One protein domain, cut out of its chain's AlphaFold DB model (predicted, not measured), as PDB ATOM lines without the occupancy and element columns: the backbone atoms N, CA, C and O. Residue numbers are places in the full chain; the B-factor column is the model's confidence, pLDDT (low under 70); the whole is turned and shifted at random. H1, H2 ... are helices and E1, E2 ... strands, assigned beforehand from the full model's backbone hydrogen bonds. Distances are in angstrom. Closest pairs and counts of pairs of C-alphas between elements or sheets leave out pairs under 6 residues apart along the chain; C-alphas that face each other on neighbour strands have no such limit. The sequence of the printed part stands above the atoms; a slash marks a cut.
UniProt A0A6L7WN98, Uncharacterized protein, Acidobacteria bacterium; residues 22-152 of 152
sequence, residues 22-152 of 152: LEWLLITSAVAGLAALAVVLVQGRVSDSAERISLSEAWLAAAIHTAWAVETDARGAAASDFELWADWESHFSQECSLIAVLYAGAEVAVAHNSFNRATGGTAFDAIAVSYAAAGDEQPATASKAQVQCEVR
ATOM      1  N   LEU A  22     107.762 177.999  67.752       64.94
ATOM      2  CA  LEU A  22     108.151 176.588  67.822       64.94
ATOM      3  C   LEU A  22     109.650 176.411  67.528       64.94
ATOM      4  O   LEU A  22     110.332 175.667  68.229       64.94
ATOM      5  N   GLU A  23     110.188 177.169  66.572       72.06
ATOM      6  CA  GLU A  23     111.627 177.229  66.297       72.06
ATOM      7  C   GLU A  23     112.423 177.770  67.500       72.06
ATOM      8  O   GLU A  23     113.421 177.174  67.909       72.06
ATOM      9  N   TRP A  24     111.931 178.825  68.158       78.56
ATOM     10  CA  TRP A  24     112.541 179.355  69.385       78.56
ATOM     11  C   TRP A  24     112.510 178.366  70.560       78.56
ATOM     12  O   TRP A  24     113.479 178.269  71.321       78.56
ATOM     13  N   LEU A  25     111.425 177.602  70.710       76.56
ATOM     14  CA  LEU A  25     111.327 176.556  71.734       76.56
ATOM     15  C   LEU A  25     112.311 175.410  71.471       76.56
ATOM     16  O   LEU A  25     112.928 174.901  72.407       76.56
ATOM     17  N   LEU A  26     112.524 175.046  70.205       76.00
ATOM     18  CA  LEU A  26     113.511 174.030  69.842       76.00
ATOM     19  C   LEU A  26     114.939 174.492  70.166       76.00
ATOM     20  O   LEU A  26     115.678 173.744  70.806       76.00
ATOM     21  N   ILE A  27     115.300 175.736  69.835       78.69
ATOM     22  CA  ILE A  27     116.629 176.298  70.137       78.69
ATOM     23  C   ILE A  27     116.870 176.368  71.650       78.69
ATOM     24  O   ILE A  27     117.906 175.919  72.134       78.69
ATOM     25  N   THR A  28     115.907 176.881  72.418       79.12
ATOM     26  CA  THR A  28     116.046 176.993  73.881       79.12
ATOM     27  C   THR A  28     116.109 175.630  74.568       79.12
ATOM     28  O   THR A  28     116.908 175.462  75.488       79.12
ATOM     29  N   SER A  29     115.359 174.630  74.089       74.25
ATOM     30  CA  SER A  29     115.451 173.256  74.603       74.25
ATOM     31  C   SER A  29     116.815 172.613  74.323       74.25
ATOM     32  O   SER A  29     117.389 171.976  75.208       74.25
ATOM     33  N   ALA A  30     117.383 172.839  73.133       77.12
ATOM     34  CA  ALA A  30     118.702 172.336  72.766       77.12
ATOM     35  C   ALA A  30     119.813 173.001  73.595       77.12
ATOM     36  O   ALA A  30     120.705 172.317  74.098       77.12
ATOM     37  N   VAL A  31     119.729 174.319  73.805       76.25
ATOM     38  CA  VAL A  31     120.662 175.069  74.661       76.25
ATOM     39  C   VAL A  31     120.543 174.629  76.120       76.25
ATOM     40  O   VAL A  31     121.565 174.449  76.774       76.25
ATOM     41  N   ALA A  32     119.329 174.390  76.623       72.88
ATOM     42  CA  ALA A  32     119.120 173.887  77.980       72.88
ATOM     43  C   ALA A  32     119.722 172.484  78.173       72.88
ATOM     44  O   ALA A  32     120.372 172.233  79.187       72.88
ATOM     45  N   GLY A  33     119.573 171.593  77.186       72.00
ATOM     46  CA  GLY A  33     120.199 170.268  77.201       72.00
ATOM     47  C   GLY A  33     121.730 170.331  77.203       72.00
ATOM     48  O   GLY A  33     122.378 169.656  78.003       72.00
ATOM     49  N   LEU A  34     122.319 171.192  76.366       67.62
ATOM     50  CA  LEU A  34     123.770 171.414  76.337       67.62
ATOM     51  C   LEU A  34     124.291 172.066  77.624       67.62
ATOM     52  O   LEU A  34     125.338 171.666  78.130       67.62
ATOM     53  N   ALA A  35     123.558 173.030  78.185       69.56
ATOM     54  CA  ALA A  35     123.915 173.686  79.438       69.56
ATOM     55  C   ALA A  35     123.880 172.707  80.620       69.56
ATOM     56  O   ALA A  35     124.793 172.711  81.443       69.56
ATOM     57  N   ALA A  36     122.881 171.822  80.676       69.44
ATOM     58  CA  ALA A  36     122.804 170.787  81.702       69.44
ATOM     59  C   ALA A  36     124.006 169.828  81.637       69.44
ATOM     60  O   ALA A  36     124.622 169.544  82.663       69.44
ATOM     61  N   LEU A  37     124.396 169.389  80.435       60.69
ATOM     62  CA  LEU A  37     125.587 168.552  80.247       60.69
ATOM     63  C   LEU A  37     126.879 169.285  80.636       60.69
ATOM     64  O   LEU A  37     127.742 168.699  81.287       60.69
ATOM     65  N   ALA A  38     127.001 170.569  80.292       72.12
ATOM     66  CA  ALA A  38     128.152 171.385  80.669       72.12
ATOM     67  C   ALA A  38     128.280 171.528  82.194       72.12
ATOM     68  O   ALA A  38     129.375 171.379  82.733       72.12
ATOM     69  N   VAL A  39     127.168 171.750  82.902       72.50
ATOM     70  CA  VAL A  39     127.158 171.848  84.369       72.50
ATOM     71  C   VAL A  39     127.578 170.527  85.013       72.50
ATOM     72  O   VAL A  39     128.416 170.549  85.909       72.50
ATOM     73  N   VAL A  40     127.080 169.382  84.538       68.31
ATOM     74  CA  VAL A  40     127.461 168.060  85.075       68.31
ATOM     75  C   VAL A  40     128.949 167.770  84.849       68.31
ATOM     76  O   VAL A  40     129.622 167.267  85.748       68.31
ATOM     77  N   LEU A  41     129.496 168.133  83.685       58.53
ATOM     78  CA  LEU A  41     130.925 167.973  83.400       58.53
ATOM     79  C   LEU A  41     131.797 168.879  84.279       58.53
ATOM     80  O   LEU A  41     132.832 168.433  84.773       58.53
ATOM     81  N   VAL A  42     131.381 170.127  84.505       63.69
ATOM     82  CA  VAL A  42     132.078 171.046  85.416       63.69
ATOM     83  C   VAL A  42     132.000 170.534  86.851       63.69
ATOM     84  O   VAL A  42     133.022 170.491  87.523       63.69
ATOM     85  N   GLN A  43     130.835 170.077  87.309       60.53
ATOM     86  CA  GLN A  43     130.670 169.512  88.649       60.53
ATOM     87  C   GLN A  43     131.523 168.257  88.853       60.53
ATOM     88  O   GLN A  43     132.180 168.155  89.882       60.53
ATOM     89  N   GLY A  44     131.597 167.355  87.869       55.94
ATOM     90  CA  GLY A  44     132.483 166.188  87.933       55.94
ATOM     91  C   GLY A  44     133.963 166.576  88.017       55.94
ATOM     92  O   GLY A  44     134.687 166.077  88.872       55.94
ATOM     93  N   ARG A  45     134.409 167.541  87.198       53.75
ATOM     94  CA  ARG A  45     135.798 168.036  87.237       53.75
ATOM     95  C   ARG A  45     136.136 168.773  88.528       53.75
ATOM     96  O   ARG A  45     137.251 168.630  89.025       53.75
ATOM     97  N   VAL A  46     135.207 169.566  89.053       58.41
ATOM     98  CA  VAL A  46     135.401 170.307  90.303       58.41
ATOM     99  C   VAL A  46     135.352 169.361  91.497       58.41
ATOM    100  O   VAL A  46     136.167 169.532  92.388       58.41
ATOM    101  N   SER A  47     134.489 168.342  91.501       58.19
ATOM    102  CA  SER A  47     134.426 167.347  92.580       58.19
ATOM    103  C   SER A  47     135.728 166.550  92.686       58.19
ATOM    104  O   SER A  47     136.326 166.516  93.757       58.19
ATOM    105  N   ASP A  48     136.230 166.008  91.571       58.12
ATOM    106  CA  ASP A  48     137.500 165.264  91.559       58.12
ATOM    107  C   ASP A  48     138.705 166.150  91.919       58.12
ATOM    108  O   ASP A  48     139.670 165.690  92.530       58.12
ATOM    109  N   SER A  49     138.667 167.434  91.542       55.50
ATOM    110  CA  SER A  49     139.731 168.385  91.886       55.50
ATOM    111  C   SER A  49     139.644 168.826  93.343       55.50
ATOM    112  O   SER A  49     140.671 168.911  94.002       55.50
ATOM    113  N   ALA A  50     138.442 169.068  93.867       54.34
ATOM    114  CA  ALA A  50     138.220 169.454  95.254       54.34
ATOM    115  C   ALA A  50     138.619 168.332  96.215       54.34
ATOM    116  O   ALA A  50     139.237 168.605  97.237       54.34
ATOM    117  N   GLU A  51     138.336 167.076  95.869       59.44
ATOM    118  CA  GLU A  51     138.754 165.930  96.677       59.44
ATOM    119  C   GLU A  51     140.278 165.754  96.665       59.44
ATOM    120  O   GLU A  51     140.882 165.562  97.717       59.44
ATOM    121  N   ARG A  52     140.933 165.926  95.509       57.97
ATOM    122  CA  ARG A  52     142.404 165.900  95.424       57.97
ATOM    123  C   ARG A  52     143.065 167.054  96.172       57.97
ATOM    124  O   ARG A  52     144.043 166.810  96.870       57.97
ATOM    125  N   ILE A  53     142.526 168.269  96.054       60.62
ATOM    126  CA  ILE A  53     143.020 169.459  96.761       60.62
ATOM    127  C   ILE A  53     142.829 169.285  98.271       60.62
ATOM    128  O   ILE A  53     143.768 169.489  99.034       60.62
ATOM    129  N   SER A  54     141.657 168.813  98.704       66.69
ATOM    130  CA  SER A  54     141.379 168.544 100.117       66.69
ATOM    131  C   SER A  54     142.303 167.470 100.689       66.69
ATOM    132  O   SER A  54     142.746 167.602 101.828       66.69
ATOM    133  N   LEU A  55     142.622 166.431  99.910       71.69
ATOM    134  CA  LEU A  55     143.565 165.403 100.332       71.69
ATOM    135  C   LEU A  55     144.986 165.976 100.432       71.69
ATOM    136  O   LEU A  55     145.638 165.783 101.452       71.69
ATOM    137  N   SER A  56     145.460 166.714  99.420       72.25
ATOM    138  CA  SER A  56     146.797 167.330  99.445       72.25
ATOM    139  C   SER A  56     146.957 168.344 100.578       72.25
ATOM    140  O   SER A  56     147.989 168.355 101.242       72.25
ATOM    141  N   GLU A  57     145.927 169.146 100.857       76.31
ATOM    142  CA  GLU A  57     145.928 170.097 101.973       76.31
ATOM    143  C   GLU A  57     145.950 169.379 103.328       76.31
ATOM    144  O   GLU A  57     146.664 169.804 104.236       76.31
ATOM    145  N   ALA A  58     145.231 168.259 103.463       82.25
ATOM    146  CA  ALA A  58     145.269 167.442 104.674       82.25
ATOM    147  C   ALA A  58     146.657 166.820 104.905       82.25
ATOM    148  O   ALA A  58     147.139 166.804 106.038       82.25
ATOM    149  N   TRP A  59     147.321 166.350 103.845       83.44
ATOM    150  CA  TRP A  59     148.687 165.829 103.938       83.44
ATOM    151  C   TRP A  59     149.699 166.916 104.291       83.44
ATOM    152  O   TRP A  59     150.546 166.685 105.150       83.44
ATOM    153  N   LEU A  60     149.579 168.107 103.700       82.62
ATOM    154  CA  LEU A  60     150.423 169.250 104.048       82.62
ATOM    155  C   LEU A  60     150.231 169.647 105.518       82.62
ATOM    156  O   LEU A  60     151.206 169.804 106.248       82.62
ATOM    157  N   ALA A  61     148.983 169.740 105.984       84.62
ATOM    158  CA  ALA A  61     148.680 170.040 107.381       84.62
ATOM    159  C   ALA A  61     149.236 168.970 108.339       84.62
ATOM    160  O   ALA A  61     149.786 169.305 109.388       84.62
ATOM    161  N   ALA A  62     149.144 167.690 107.969       86.38
ATOM    162  CA  ALA A  62     149.710 166.589 108.744       86.38
ATOM    163  C   ALA A  62     151.247 166.638 108.793       86.38
ATOM    164  O   ALA A  62     151.837 166.417 109.851       86.38
ATOM    165  N   ALA A  63     151.899 166.981 107.681       87.00
ATOM    166  CA  ALA A  63     153.346 167.149 107.629       87.00
ATOM    167  C   ALA A  63     153.813 168.344 108.472       87.00
ATOM    168  O   ALA A  63     154.761 168.206 109.242       87.00
ATOM    169  N   ILE A  64     153.103 169.478 108.414       86.69
ATOM    170  CA  ILE A  64     153.351 170.645 109.279       86.69
ATOM    171  C   ILE A  64     153.188 170.269 110.756       86.69
ATOM    172  O   ILE A  64     154.013 170.646 111.587       86.69
ATOM    173  N   HIS A  65     152.152 169.501 111.101       88.25
ATOM    174  CA  HIS A  65     151.946 169.064 112.481       88.25
ATOM    175  C   HIS A  65     153.055 168.119 112.962       88.25
ATOM    176  O   HIS A  65     153.494 168.215 114.105       88.25
ATOM    177  N   THR A  66     153.546 167.247 112.079       88.75
ATOM    178  CA  THR A  66     154.653 166.333 112.387       88.75
ATOM    179  C   THR A  66     155.968 167.093 112.551       88.75
ATOM    180  O   THR A  66     156.702 166.833 113.498       88.75
ATOM    181  N   ALA A  67     156.234 168.091 111.702       87.12
ATOM    182  CA  ALA A  67     157.356 169.011 111.882       87.12
ATOM    183  C   ALA A  67     157.284 169.706 113.245       87.12
ATOM    184  O   ALA A  67     158.243 169.663 114.006       87.12
ATOM    185  N   TRP A  68     156.121 170.249 113.612       87.19
ATOM    186  CA  TRP A  68     155.939 170.887 114.915       87.19
ATOM    187  C   TRP A  68     156.149 169.928 116.098       87.19
ATOM    188  O   TRP A  68     156.677 170.343 117.132       87.19
ATOM    189  N   ALA A  69     155.776 168.653 115.953       87.19
ATOM    190  CA  ALA A  69     156.050 167.626 116.955       87.19
ATOM    191  C   ALA A  69     157.561 167.407 117.126       87.19
ATOM    192  O   ALA A  69     158.052 167.508 118.245       87.19
ATOM    193  N   VAL A  70     158.310 167.242 116.028       87.88
ATOM    194  CA  VAL A  70     159.781 167.121 116.054       87.88
ATOM    195  C   VAL A  70     160.431 168.358 116.685       87.88
ATOM    196  O   VAL A  70     161.316 168.242 117.528       87.88
ATOM    197  N   GLU A  71     159.972 169.560 116.333       85.19
ATOM    198  CA  GLU A  71     160.474 170.811 116.914       85.19
ATOM    199  C   GLU A  71     160.165 170.941 118.412       85.19
ATOM    200  O   GLU A  71     160.896 171.606 119.151       85.19
ATOM    201  N   THR A  72     159.054 170.364 118.866       81.69
ATOM    202  CA  THR A  72     158.658 170.352 120.279       81.69
ATOM    203  C   THR A  72     159.464 169.316 121.056       81.69
ATOM    204  O   THR A  72     159.962 169.629 122.138       81.69
ATOM    205  N   ASP A  73     159.690 168.140 120.475       83.31
ATOM    206  CA  ASP A  73     160.564 167.108 121.033       83.31
ATOM    207  C   ASP A  73     161.999 167.625 121.163       83.31
ATOM    208  O   ASP A  73     162.616 167.479 122.215       83.31
ATOM    209  N   ALA A  74     162.501 168.350 120.161       80.69
ATOM    210  CA  ALA A  74     163.817 168.982 120.220       80.69
ATOM    211  C   ALA A  74     163.959 170.008 121.357       80.69
ATOM    212  O   ALA A  74     165.043 170.155 121.920       80.69
ATOM    213  N   ARG A  75     162.869 170.705 121.711       75.94
ATOM    214  CA  ARG A  75     162.814 171.652 122.842       75.94
ATOM    215  C   ARG A  75     162.743 170.952 124.203       75.94
ATOM    216  O   ARG A  75     163.202 171.512 125.201       75.94
ATOM    217  N   GLY A  76     162.135 169.766 124.243       73.19
ATOM    218  CA  GLY A  76     161.982 168.934 125.440       73.19
ATOM    219  C   GLY A  76     163.099 167.909 125.657       73.19
ATOM    220  O   GLY A  76     163.148 167.303 126.725       73.19
ATOM    221  N   ALA A  77     163.972 167.715 124.666       76.56
ATOM    222  CA  ALA A  77     165.076 166.764 124.690       76.56
ATOM    223  C   ALA A  77     166.009 167.015 125.877       76.56
ATOM    224  O   ALA A  77     166.563 168.110 126.014       76.56
ATOM    225  N   ALA A  78     166.220 165.994 126.712       69.88
ATOM    226  CA  ALA A  78     167.091 166.107 127.870       69.88
ATOM    227  C   ALA A  78     168.570 166.057 127.440       69.88
ATOM    228  O   ALA A  78     168.950 165.341 126.519       69.88
ATOM    229  N   ALA A  79     169.451 166.757 128.161       67.94
ATOM    230  CA  ALA A  79     170.892 166.736 127.886       67.94
ATOM    231  C   ALA A  79     171.488 165.351 128.161       67.94
ATOM    232  O   ALA A  79     172.571 165.037 127.698       67.94
ATOM    233  N   SER A  80     170.794 164.526 128.949       73.19
ATOM    234  CA  SER A  80     171.164 163.131 129.173       73.19
ATOM    235  C   SER A  80     170.976 162.253 127.941       73.19
ATOM    236  O   SER A  80     171.580 161.187 127.883       73.19
ATOM    237  N   ASP A  81     170.138 162.671 126.992       80.75
ATOM    238  CA  ASP A  81     169.790 161.862 125.823       80.75
ATOM    239  C   ASP A  81     170.854 161.986 124.719       80.75
ATOM    240  O   ASP A  81     170.921 161.147 123.823       80.75
ATOM    241  N   PHE A  82     171.717 163.008 124.808       82.56
ATOM    242  CA  PHE A  82     172.719 163.348 123.802       82.56
ATOM    243  C   PHE A  82     174.028 163.794 124.461       82.56
ATOM    244  O   PHE A  82     174.050 164.754 125.227       82.56
ATOM    245  N   GLU A  83     175.135 163.129 124.132       82.44
ATOM    246  CA  GLU A  83     176.447 163.464 124.695       82.44
ATOM    247  C   GLU A  83     177.009 164.753 124.071       82.44
ATOM    248  O   GLU A  83     177.482 165.638 124.789       82.44
ATOM    249  N   LEU A  84     176.898 164.890 122.743       85.38
ATOM    250  CA  LEU A  84     177.424 166.016 121.968       85.38
ATOM    251  C   LEU A  84     176.332 166.731 121.159       85.38
ATOM    252  O   LEU A  84     175.340 166.133 120.739       85.38
ATOM    253  N   TRP A  85     176.563 168.008 120.833       83.62
ATOM    254  CA  TRP A  85     175.689 168.745 119.906       83.62
ATOM    255  C   TRP A  85     175.603 168.102 118.517       83.62
ATOM    256  O   TRP A  85     174.548 168.165 117.891       83.62
ATOM    257  N   ALA A  86     176.678 167.469 118.038       85.56
ATOM    258  CA  ALA A  86     176.667 166.717 116.783       85.56
ATOM    259  C   ALA A  86     175.645 165.569 116.798       85.56
ATOM    260  O   ALA A  86     174.991 165.326 115.783       85.56
ATOM    261  N   ASP A  87     175.490 164.891 117.937       87.12
ATOM    262  CA  ASP A  87     174.564 163.766 118.079       87.12
ATOM    263  C   ASP A  87     173.118 164.260 118.045       87.12
ATOM    264  O   ASP A  87     172.287 163.723 117.312       87.12
ATOM    265  N   TRP A  88     172.848 165.344 118.776       85.94
ATOM    266  CA  TRP A  88     171.552 166.015 118.786       85.94
ATOM    267  C   TRP A  88     171.163 166.516 117.385       85.94
ATOM    268  O   TRP A  88     170.076 166.211 116.897       85.94
ATOM    269  N   GLU A  89     172.066 167.210 116.682       86.12
ATOM    270  CA  GLU A  89     171.803 167.683 115.315       86.12
ATOM    271  C   GLU A  89     171.593 166.531 114.335       86.12
ATOM    272  O   GLU A  89     170.683 166.584 113.509       86.12
ATOM    273  N   SER A  90     172.407 165.475 114.421       88.62
ATOM    274  CA  SER A  90     172.259 164.298 113.565       88.62
ATOM    275  C   SER A  90     170.906 163.618 113.776       88.62
ATOM    276  O   SER A  90     170.255 163.246 112.799       88.62
ATOM    277  N   HIS A  91     170.472 163.470 115.030       89.81
ATOM    278  CA  HIS A  91     169.187 162.868 115.368       89.81
ATOM    279  C   HIS A  91     168.021 163.672 114.781       89.81
ATOM    280  O   HIS A  91     167.257 163.151 113.970       89.81
ATOM    281  N   PHE A  92     167.934 164.965 115.095       88.12
ATOM    282  CA  PHE A  92     166.817 165.790 114.631       88.12
ATOM    283  C   PHE A  92     166.870 166.101 113.129       88.12
ATOM    284  O   PHE A  92     165.831 166.287 112.501       88.12
ATOM    285  N   SER A  93     168.054 166.082 112.511       89.06
ATOM    286  CA  SER A  93     168.185 166.133 111.049       89.06
ATOM    287  C   SER A  93     167.563 164.907 110.382       89.06
ATOM    288  O   SER A  93     166.852 165.048 109.383       89.06
ATOM    289  N   GLN A  94     167.774 163.716 110.953       89.50
ATOM    290  CA  GLN A  94     167.138 162.494 110.463       89.50
ATOM    291  C   GLN A  94     165.620 162.548 110.647       89.50
ATOM    292  O   GLN A  94     164.908 162.298 109.675       89.50
ATOM    293  N   GLU A  95     165.128 162.963 111.816       90.12
ATOM    294  CA  GLU A  95     163.688 163.118 112.078       90.12
ATOM    295  C   GLU A  95     163.023 164.103 111.103       90.12
ATOM    296  O   GLU A  95     162.047 163.746 110.441       90.12
ATOM    297  N   CYS A  96     163.599 165.298 110.897       88.56
ATOM    298  CA  CYS A  96     163.087 166.225 109.882       88.56
ATOM    299  C   CYS A  96     163.109 165.577 108.482       88.56
ATOM    300  O   CYS A  96     162.143 165.681 107.732       88.56
ATOM    301  N   SER A  97     164.188 164.882 108.099       87.56
ATOM    302  CA  SER A  97     164.282 164.254 106.770       87.56
ATOM    303  C   SER A  97     163.252 163.140 106.553       87.56
ATOM    304  O   SER A  97     162.779 162.933 105.432       87.56
ATOM    305  N   LEU A  98     162.858 162.456 107.629       88.81
ATOM    306  CA  LEU A  98     161.893 161.368 107.598       88.81
ATOM    307  C   LEU A  98     160.480 161.873 107.275       88.81
ATOM    308  O   LEU A  98     159.720 161.158 106.625       88.81
ATOM    309  N   ILE A  99     160.162 163.131 107.599       87.56
ATOM    310  CA  ILE A  99     158.909 163.790 107.191       87.56
ATOM    311  C   ILE A  99     158.788 163.800 105.662       87.56
ATOM    312  O   ILE A  99     157.762 163.389 105.123       87.56
ATOM    313  N   ALA A 100     159.846 164.180 104.940       84.56
ATOM    314  CA  ALA A 100     159.818 164.184 103.474       84.56
ATOM    315  C   ALA A 100     159.587 162.777 102.894       84.56
ATOM    316  O   ALA A 100     158.949 162.629 101.857       84.56
ATOM    317  N   VAL A 101     160.072 161.731 103.571       84.31
ATOM    318  CA  VAL A 101     159.862 160.334 103.159       84.31
ATOM    319  C   VAL A 101     158.430 159.880 103.448       84.31
ATOM    320  O   VAL A 101     157.792 159.293 102.575       84.31
ATOM    321  N   LEU A 102     157.908 160.170 104.644       85.88
ATOM    322  CA  LEU A 102     156.546 159.809 105.054       85.88
ATOM    323  C   LEU A 102     155.483 160.462 104.167       85.88
ATOM    324  O   LEU A 102     154.479 159.829 103.840       85.88
ATOM    325  N   TYR A 103     155.722 161.705 103.754       85.44
ATOM    326  CA  TYR A 103     154.782 162.503 102.970       85.44
ATOM    327  C   TYR A 103     155.189 162.648 101.494       85.44
ATOM    328  O   TYR A 103     154.598 163.449 100.772       85.44
ATOM    329  N   ALA A 104     156.123 161.823 101.000       79.69
ATOM    330  CA  ALA A 104     156.608 161.871  99.615       79.69
ATOM    331  C   ALA A 104     155.481 161.743  98.572       79.69
ATOM    332  O   ALA A 104     155.526 162.366  97.513       79.69
ATOM    333  N   GLY A 105     154.443 160.954  98.876       73.12
ATOM    334  CA  GLY A 105     153.275 160.774  98.004       73.12
ATOM    335  C   GLY A 105     152.364 162.002  97.892       73.12
ATOM    336  O   GLY A 105     151.522 162.042  97.000       73.12
ATOM    337  N   ALA A 106     152.534 162.989  98.772       73.94
ATOM    338  CA  ALA A 106     151.814 164.258  98.762       73.94
ATOM    339  C   ALA A 106     152.650 165.415  98.182       73.94
ATOM    340  O   ALA A 106     152.248 166.564  98.310       73.94
ATOM    341  N   GLU A 107     153.805 165.112  97.570       72.88
ATOM    342  CA  GLU A 107     154.776 166.091  97.047       72.88
ATOM    343  C   GLU A 107     155.329 167.060  98.106       72.88
ATOM    344  O   GLU A 107     155.934 168.076  97.772       72.88
ATOM    345  N   VAL A 108     155.173 166.713  99.384       76.12
ATOM    346  CA  VAL A 108     155.683 167.499 100.502       76.12
ATOM    347  C   VAL A 108     157.189 167.291 100.629       76.12
ATOM    348  O   VAL A 108     157.673 166.161 100.731       76.12
ATOM    349  N   ALA A 109     157.937 168.389 100.670       75.69
ATOM    350  CA  ALA A 109     159.375 168.396 100.874       75.69
ATOM    351  C   ALA A 109     159.739 169.156 102.149       75.69
ATOM    352  O   ALA A 109     159.100 170.134 102.527       75.69
ATOM    353  N   VAL A 110     160.843 168.759 102.776       74.69
ATOM    354  CA  VAL A 110     161.470 169.589 103.805       74.69
ATOM    355  C   VAL A 110     162.466 170.521 103.116       74.69
ATOM    356  O   VAL A 110     163.436 170.078 102.501       74.69
ATOM    357  N   ALA A 111     162.157 171.816 103.114       66.19
ATOM    358  CA  ALA A 111     162.890 172.866 102.420       66.19
ATOM    359  C   ALA A 111     164.229 173.178 103.087       66.19
ATOM    360  O   ALA A 111     165.227 173.386 102.396       66.19
ATOM    361  N   HIS A 112     164.226 173.228 104.420       66.38
ATOM    362  CA  HIS A 112     165.353 173.679 105.216       66.38
ATOM    363  C   HIS A 112     165.251 173.134 106.644       66.38
ATOM    364  O   HIS A 112     164.186 173.194 107.254       66.38
ATOM    365  N   ASN A 113     166.381 172.682 107.195       77.56
ATOM    366  CA  ASN A 113     166.523 172.389 108.621       77.56
ATOM    367  C   ASN A 113     167.452 173.435 109.235       77.56
ATOM    368  O   ASN A 113     168.578 173.596 108.759       77.56
ATOM    369  N   SER A 114     166.992 174.191 110.231       76.69
ATOM    370  CA  SER A 114     167.865 175.101 110.982       76.69
ATOM    371  C   SER A 114     168.087 174.576 112.396       76.69
ATOM    372  O   SER A 114     167.161 174.075 113.029       76.69
ATOM    373  N   PHE A 115     169.333 174.665 112.864       78.31
ATOM    374  CA  PHE A 115     169.751 174.208 114.186       78.31
ATOM    375  C   PHE A 115     170.387 175.380 114.920       78.31
ATOM    376  O   PHE A 115     171.435 175.889 114.518       78.31
ATOM    377  N   ASN A 116     169.749 175.819 115.997       76.19
ATOM    378  CA  ASN A 116     170.291 176.836 116.886       76.19
ATOM    379  C   ASN A 116     170.712 176.159 118.183       76.19
ATOM    380  O   ASN A 116     169.865 175.716 118.950       76.19
ATOM    381  N   ARG A 117     172.020 176.081 118.429       73.19
ATOM    382  CA  ARG A 117     172.566 175.565 119.689       73.19
ATOM    383  C   ARG A 117     172.448 176.616 120.782       73.19
ATOM    384  O   ARG A 117     172.605 177.813 120.530       73.19
ATOM    385  N   ALA A 118     172.273 176.168 122.018       63.19
ATOM    386  CA  ALA A 118     172.426 177.051 123.157       63.19
ATOM    387  C   ALA A 118     173.920 177.392 123.327       63.19
ATOM    388  O   ALA A 118     174.754 176.517 123.548       63.19
ATOM    389  N   THR A 119     174.257 178.679 123.230       58.81
ATOM    390  CA  THR A 119     175.583 179.288 123.442       58.81
ATOM    391  C   THR A 119     176.691 178.782 122.526       58.81
ATOM    392  O   THR A 119     177.510 178.004 122.978       58.81
ATOM    393  N   GLY A 120     176.766 179.282 121.281       56.84
ATOM    394  CA  GLY A 120     178.000 179.399 120.467       56.84
ATOM    395  C   GLY A 120     178.908 178.167 120.322       56.84
ATOM    396  O   GLY A 120     180.028 178.300 119.833       56.84
ATOM    397  N   GLY A 121     178.448 177.007 120.781       63.31
ATOM    398  CA  GLY A 121     179.255 175.831 121.015       63.31
ATOM    399  C   GLY A 121     179.545 175.122 119.712       63.31
ATOM    400  O   GLY A 121     178.770 175.171 118.747       63.31
ATOM    401  N   THR A 122     180.685 174.456 119.670       76.88
ATOM    402  CA  THR A 122     181.052 173.613 118.544       76.88
ATOM    403  C   THR A 122     180.246 172.316 118.561       76.88
ATOM    404  O   THR A 122     179.609 171.966 119.551       76.88
ATOM    405  N   ALA A 123     180.263 171.585 117.444       77.31
ATOM    406  CA  ALA A 123     179.533 170.321 117.332       77.31
ATOM    407  C   ALA A 123     180.067 169.261 118.319       77.31
ATOM    408  O   ALA A 123     179.390 168.283 118.612       77.31
ATOM    409  N   PHE A 124     181.279 169.477 118.830       81.12
ATOM    410  CA  PHE A 124     182.004 168.576 119.720       81.12
ATOM    411  C   PHE A 124     181.927 169.002 121.188       81.12
ATOM    412  O   PHE A 124     182.560 168.377 122.036       81.12
ATOM    413  N   ASP A 125     181.184 170.066 121.492       80.62
ATOM    414  CA  ASP A 125     180.963 170.478 122.869       80.62
ATOM    415  C   ASP A 125     179.860 169.611 123.482       80.62
ATOM    416  O   ASP A 125     178.858 169.296 122.829       80.62
ATOM    417  N   ALA A 126     180.041 169.243 124.750       78.06
ATOM    418  CA  ALA A 126     179.039 168.499 125.496       78.06
ATOM    419  C   ALA A 126     177.791 169.356 125.747       78.06
ATOM    420  O   ALA A 126     177.886 170.557 126.034       78.06
ATOM    421  N   ILE A 127     176.616 168.732 125.698       75.38
ATOM    422  CA  ILE A 127     175.362 169.419 126.009       75.38
ATOM    423  C   ILE A 127     175.247 169.559 127.529       75.38
ATOM    424  O   ILE A 127     175.118 168.579 128.261       75.38
ATOM    425  N   ALA A 128     175.304 170.789 128.039       69.06
ATOM    426  CA  ALA A 128     175.105 171.007 129.467       69.06
ATOM    427  C   ALA A 128     173.629 170.820 129.855       69.06
ATOM    428  O   ALA A 128     172.719 171.280 129.165       69.06
ATOM    429  N   VAL A 129     173.403 170.229 131.032       63.28
ATOM    430  CA  VAL A 129     172.071 169.947 131.606       63.28
ATOM    431  C   VAL A 129     171.177 171.191 131.696       63.28
ATOM    432  O   VAL A 129     169.958 171.089 131.621       63.28
ATOM    433  N   SER A 130     171.771 172.383 131.793       58.88
ATOM    434  CA  SER A 130     171.055 173.663 131.831       58.88
ATOM    435  C   SER A 130     170.386 174.072 130.514       58.88
ATOM    436  O   SER A 130     169.598 175.013 130.526       58.88
ATOM    437  N   TYR A 131     170.702 173.422 129.390       56.41
ATOM    438  CA  TYR A 131     170.190 173.792 128.061       56.41
ATOM    439  C   TYR A 131     168.999 172.955 127.593       56.41
ATOM    440  O   TYR A 131     168.375 173.285 126.588       56.41
ATOM    441  N   ALA A 132     168.683 171.889 128.323       52.09
ATOM    442  CA  ALA A 132     167.823 170.805 127.871       52.09
ATOM    443  C   ALA A 132     166.392 170.835 128.416       52.09
ATOM    444  O   ALA A 132     165.690 169.833 128.458       52.09
ATOM    445  N   ALA A 133     165.953 171.986 128.896       46.81
ATOM    446  CA  ALA A 133     164.602 172.129 129.398       46.81
ATOM    447  C   ALA A 133     164.155 173.561 129.180       46.81
ATOM    448  O   ALA A 133     164.254 174.416 130.058       46.81
ATOM    449  N   ALA A 134     163.655 173.822 127.985       46.44
ATOM    450  CA  ALA A 134     162.725 174.910 127.815       46.44
ATOM    451  C   ALA A 134     161.635 174.438 126.867       46.44
ATOM    452  O   ALA A 134     161.621 174.799 125.693       46.44
ATOM    453  N   GLY A 135     160.691 173.670 127.410       42.31
ATOM    454  CA  GLY A 135     159.388 173.410 126.789       42.31
ATOM    455  C   GLY A 135     158.521 174.674 126.667       42.31
ATOM    456  O   GLY A 135     157.300 174.594 126.718       42.31
ATOM    457  N   ASP A 136     159.145 175.842 126.530       50.78
ATOM    458  CA  ASP A 136     158.503 177.139 126.428       50.78
ATOM    459  C   ASP A 136     158.430 177.483 124.934       50.78
ATOM    460  O   ASP A 136     159.424 177.356 124.221       50.78
ATOM    461  N   GLU A 137     157.295 177.990 124.451       50.41
ATOM    462  CA  GLU A 137     157.090 178.443 123.056       50.41
ATOM    463  C   GLU A 137     157.960 179.656 122.649       50.41
ATOM    464  O   GLU A 137     157.728 180.299 121.627       50.41
ATOM    465  N   GLN A 138     158.950 180.024 123.464       51.19
ATOM    466  CA  GLN A 138     159.790 181.186 123.224       51.19
ATOM    467  C   GLN A 138     160.721 180.977 122.017       51.19
ATOM    468  O   GLN A 138     161.221 179.870 121.807       51.19
ATOM    469  N   PRO A 139     160.993 182.043 121.240       49.91
ATOM    470  CA  PRO A 139     161.869 181.998 120.069       49.91
ATOM    471  C   PRO A 139     163.316 181.650 120.440       49.91
ATOM    472  O   PRO A 139     163.701 181.762 121.606       49.91
ATOM    473  N   ALA A 140     164.119 181.261 119.440       49.25
ATOM    474  CA  ALA A 140     165.514 180.866 119.632       49.25
ATOM    475  C   ALA A 140     166.260 181.953 120.403       49.25
ATOM    476  O   ALA A 140     166.374 183.094 119.949       49.25
ATOM    477  N   THR A 141     166.778 181.609 121.575       55.53
ATOM    478  CA  THR A 141     167.700 182.475 122.306       55.53
ATOM    479  C   THR A 141     169.074 181.837 122.313       55.53
ATOM    480  O   THR A 141     169.224 180.632 122.131       55.53
ATOM    481  N   ALA A 142     170.093 182.633 122.633       53.81
ATOM    482  CA  ALA A 142     171.448 182.141 122.863       53.81
ATOM    483  C   ALA A 142     171.549 181.079 123.981       53.81
ATOM    484  O   ALA A 142     172.639 180.601 124.245       53.81
ATOM    485  N   SER A 143     170.457 180.718 124.655       56.44
ATOM    486  CA  SER A 143     170.406 179.787 125.781       56.44
ATOM    487  C   SER A 143     169.461 178.600 125.570       56.44
ATOM    488  O   SER A 143     169.336 177.789 126.484       56.44
ATOM    489  N   LYS A 144     168.800 178.478 124.409       65.75
ATOM    490  CA  LYS A 144     167.814 177.418 124.142       65.75
ATOM    491  C   LYS A 144     168.084 176.758 122.794       65.75
ATOM    492  O   LYS A 144     168.221 177.455 121.792       65.75
ATOM    493  N   ALA A 145     168.150 175.428 122.788       70.69
ATOM    494  CA  ALA A 145     168.273 174.664 121.556       70.69
ATOM    495  C   ALA A 145     166.987 174.780 120.727       70.69
ATOM    496  O   ALA A 145     165.892 174.694 121.288       70.69
ATOM    497  N   GLN A 146     167.100 174.971 119.412       76.31
ATOM    498  CA  GLN A 146     165.951 174.924 118.506       76.31
ATOM    499  C   GLN A 146     166.275 174.187 117.219       76.31
ATOM    500  O   GLN A 146     167.338 174.381 116.630       76.31
ATOM    501  N   VAL A 147     165.306 173.385 116.790       81.75
ATOM    502  CA  VAL A 147     165.218 172.804 115.454       81.75
ATOM    503  C   VAL A 147     164.081 173.519 114.748       81.75
ATOM    504  O   VAL A 147     163.070 173.826 115.379       81.75
ATOM    505  N   GLN A 148     164.245 173.783 113.461       84.25
ATOM    506  CA  GLN A 148     163.150 174.204 112.601       84.25
ATOM    507  C   GLN A 148     163.137 173.312 111.367       84.25
ATOM    508  O   GLN A 148     164.130 173.311 110.637       84.25
ATOM    509  N   CYS A 149     162.049 172.569 111.149       85.50
ATOM    510  CA  CYS A 149     161.857 171.757 109.947       85.50
ATOM    511  C   CYS A 149     160.885 172.508 109.017       85.50
ATOM    512  O   CYS A 149     159.668 172.461 109.200       85.50
ATOM    513  N   GLU A 150     161.389 173.223 108.012       83.31
ATOM    514  CA  GLU A 150     160.526 173.950 107.074       83.31
ATOM    515  C   GLU A 150     159.890 172.977 106.075       83.31
ATOM    516  O   GLU A 150     160.590 172.375 105.265       83.31
ATOM    517  N   VAL A 151     158.567 172.834 106.119       83.81
ATOM    518  CA  VAL A 151     157.789 171.976 105.213       83.81
ATOM    519  C   VAL A 151     157.214 172.820 104.072       83.81
ATOM    520  O   VAL A 151     156.631 173.873 104.329       83.81
ATOM    521  N   ARG A 152     157.362 172.366 102.823       76.50
ATOM    522  CA  ARG A 152     156.841 173.026 101.615       76.50
ATOM    523  C   ARG A 152     156.228 172.049 100.624       76.50
ATOM    524  O   ARG A 152     156.660 170.874 100.623       76.50
TER     525      ARG A 152
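Overview. This is residues 22 to 152 of the 152 residues of an uncharacterized protein of Acidobacteria bacterium (UniProt A0A6L7WN98). A small two-stranded hairpin, E1 and E2, and the helix H2 pack beside the last part of one very long helix, H1, whose residues 22 to 54 stick out free like a handle on a small head. That handle makes most of the length. The printed part has 131 residues with two named helices and two named strands, in the order H1, H2, E1, E2; the sheet E1 - E2 is antiparallel and the class is mostly helix. The whole is extended, with a radius of gyration of the C-alphas of 25.9 A and spans of 91 by 26 by 19 A.

Arrangement. Look first at E1, residues 110 to 116, and E2, residues 146 to 151, an antiparallel hairpin at 170 degrees; N 114 and O 148 are 3.0 A apart and N 111 and O 150 2.7 A, both within hydrogen-bond range. Next find H2, residues 85 to 102, whose closest C-alphas to E1 are those of Ala 100 and Val 110, 5.7 A apart. H1, residues 22 to 76, comes closest to E2 at the C-alphas of Glu 71 and Val 147, 5.3 A; H1 and E1 are apart. H1 and H2 form a helical hairpin: they touch, H1 with residues 63 to 74 alone, closest at the C-alphas of Ala 63 and Ile 99, 6.5 A, at a shallow tilt of 19 degrees, opposite ways. In H1 every O i to N i+4 pair is within hydrogen-bond range; in H2 13 of 14 are.

Along the chain. Find C-alpha 22 at (108.151, 176.588, 67.822); from there H1 runs 79.2 A to C-alpha 76 at (161.982, 168.934, 125.440). H2 spans 25.8 A, E1 17.4 A, and E2 15.9 A, ending at C-alpha 151 at (157.789, 171.976, 105.213).

Size, cuts and confidence. The C-alphas of Leu 22 and Ala 126, the two farthest apart, are 91.7 A apart. The printed part has no cut, and the link from E1 to E2, residues 117 to 145, is long. Confidence is low, under 70, in 45 residues, among them 40 to 54 and 128 to 144.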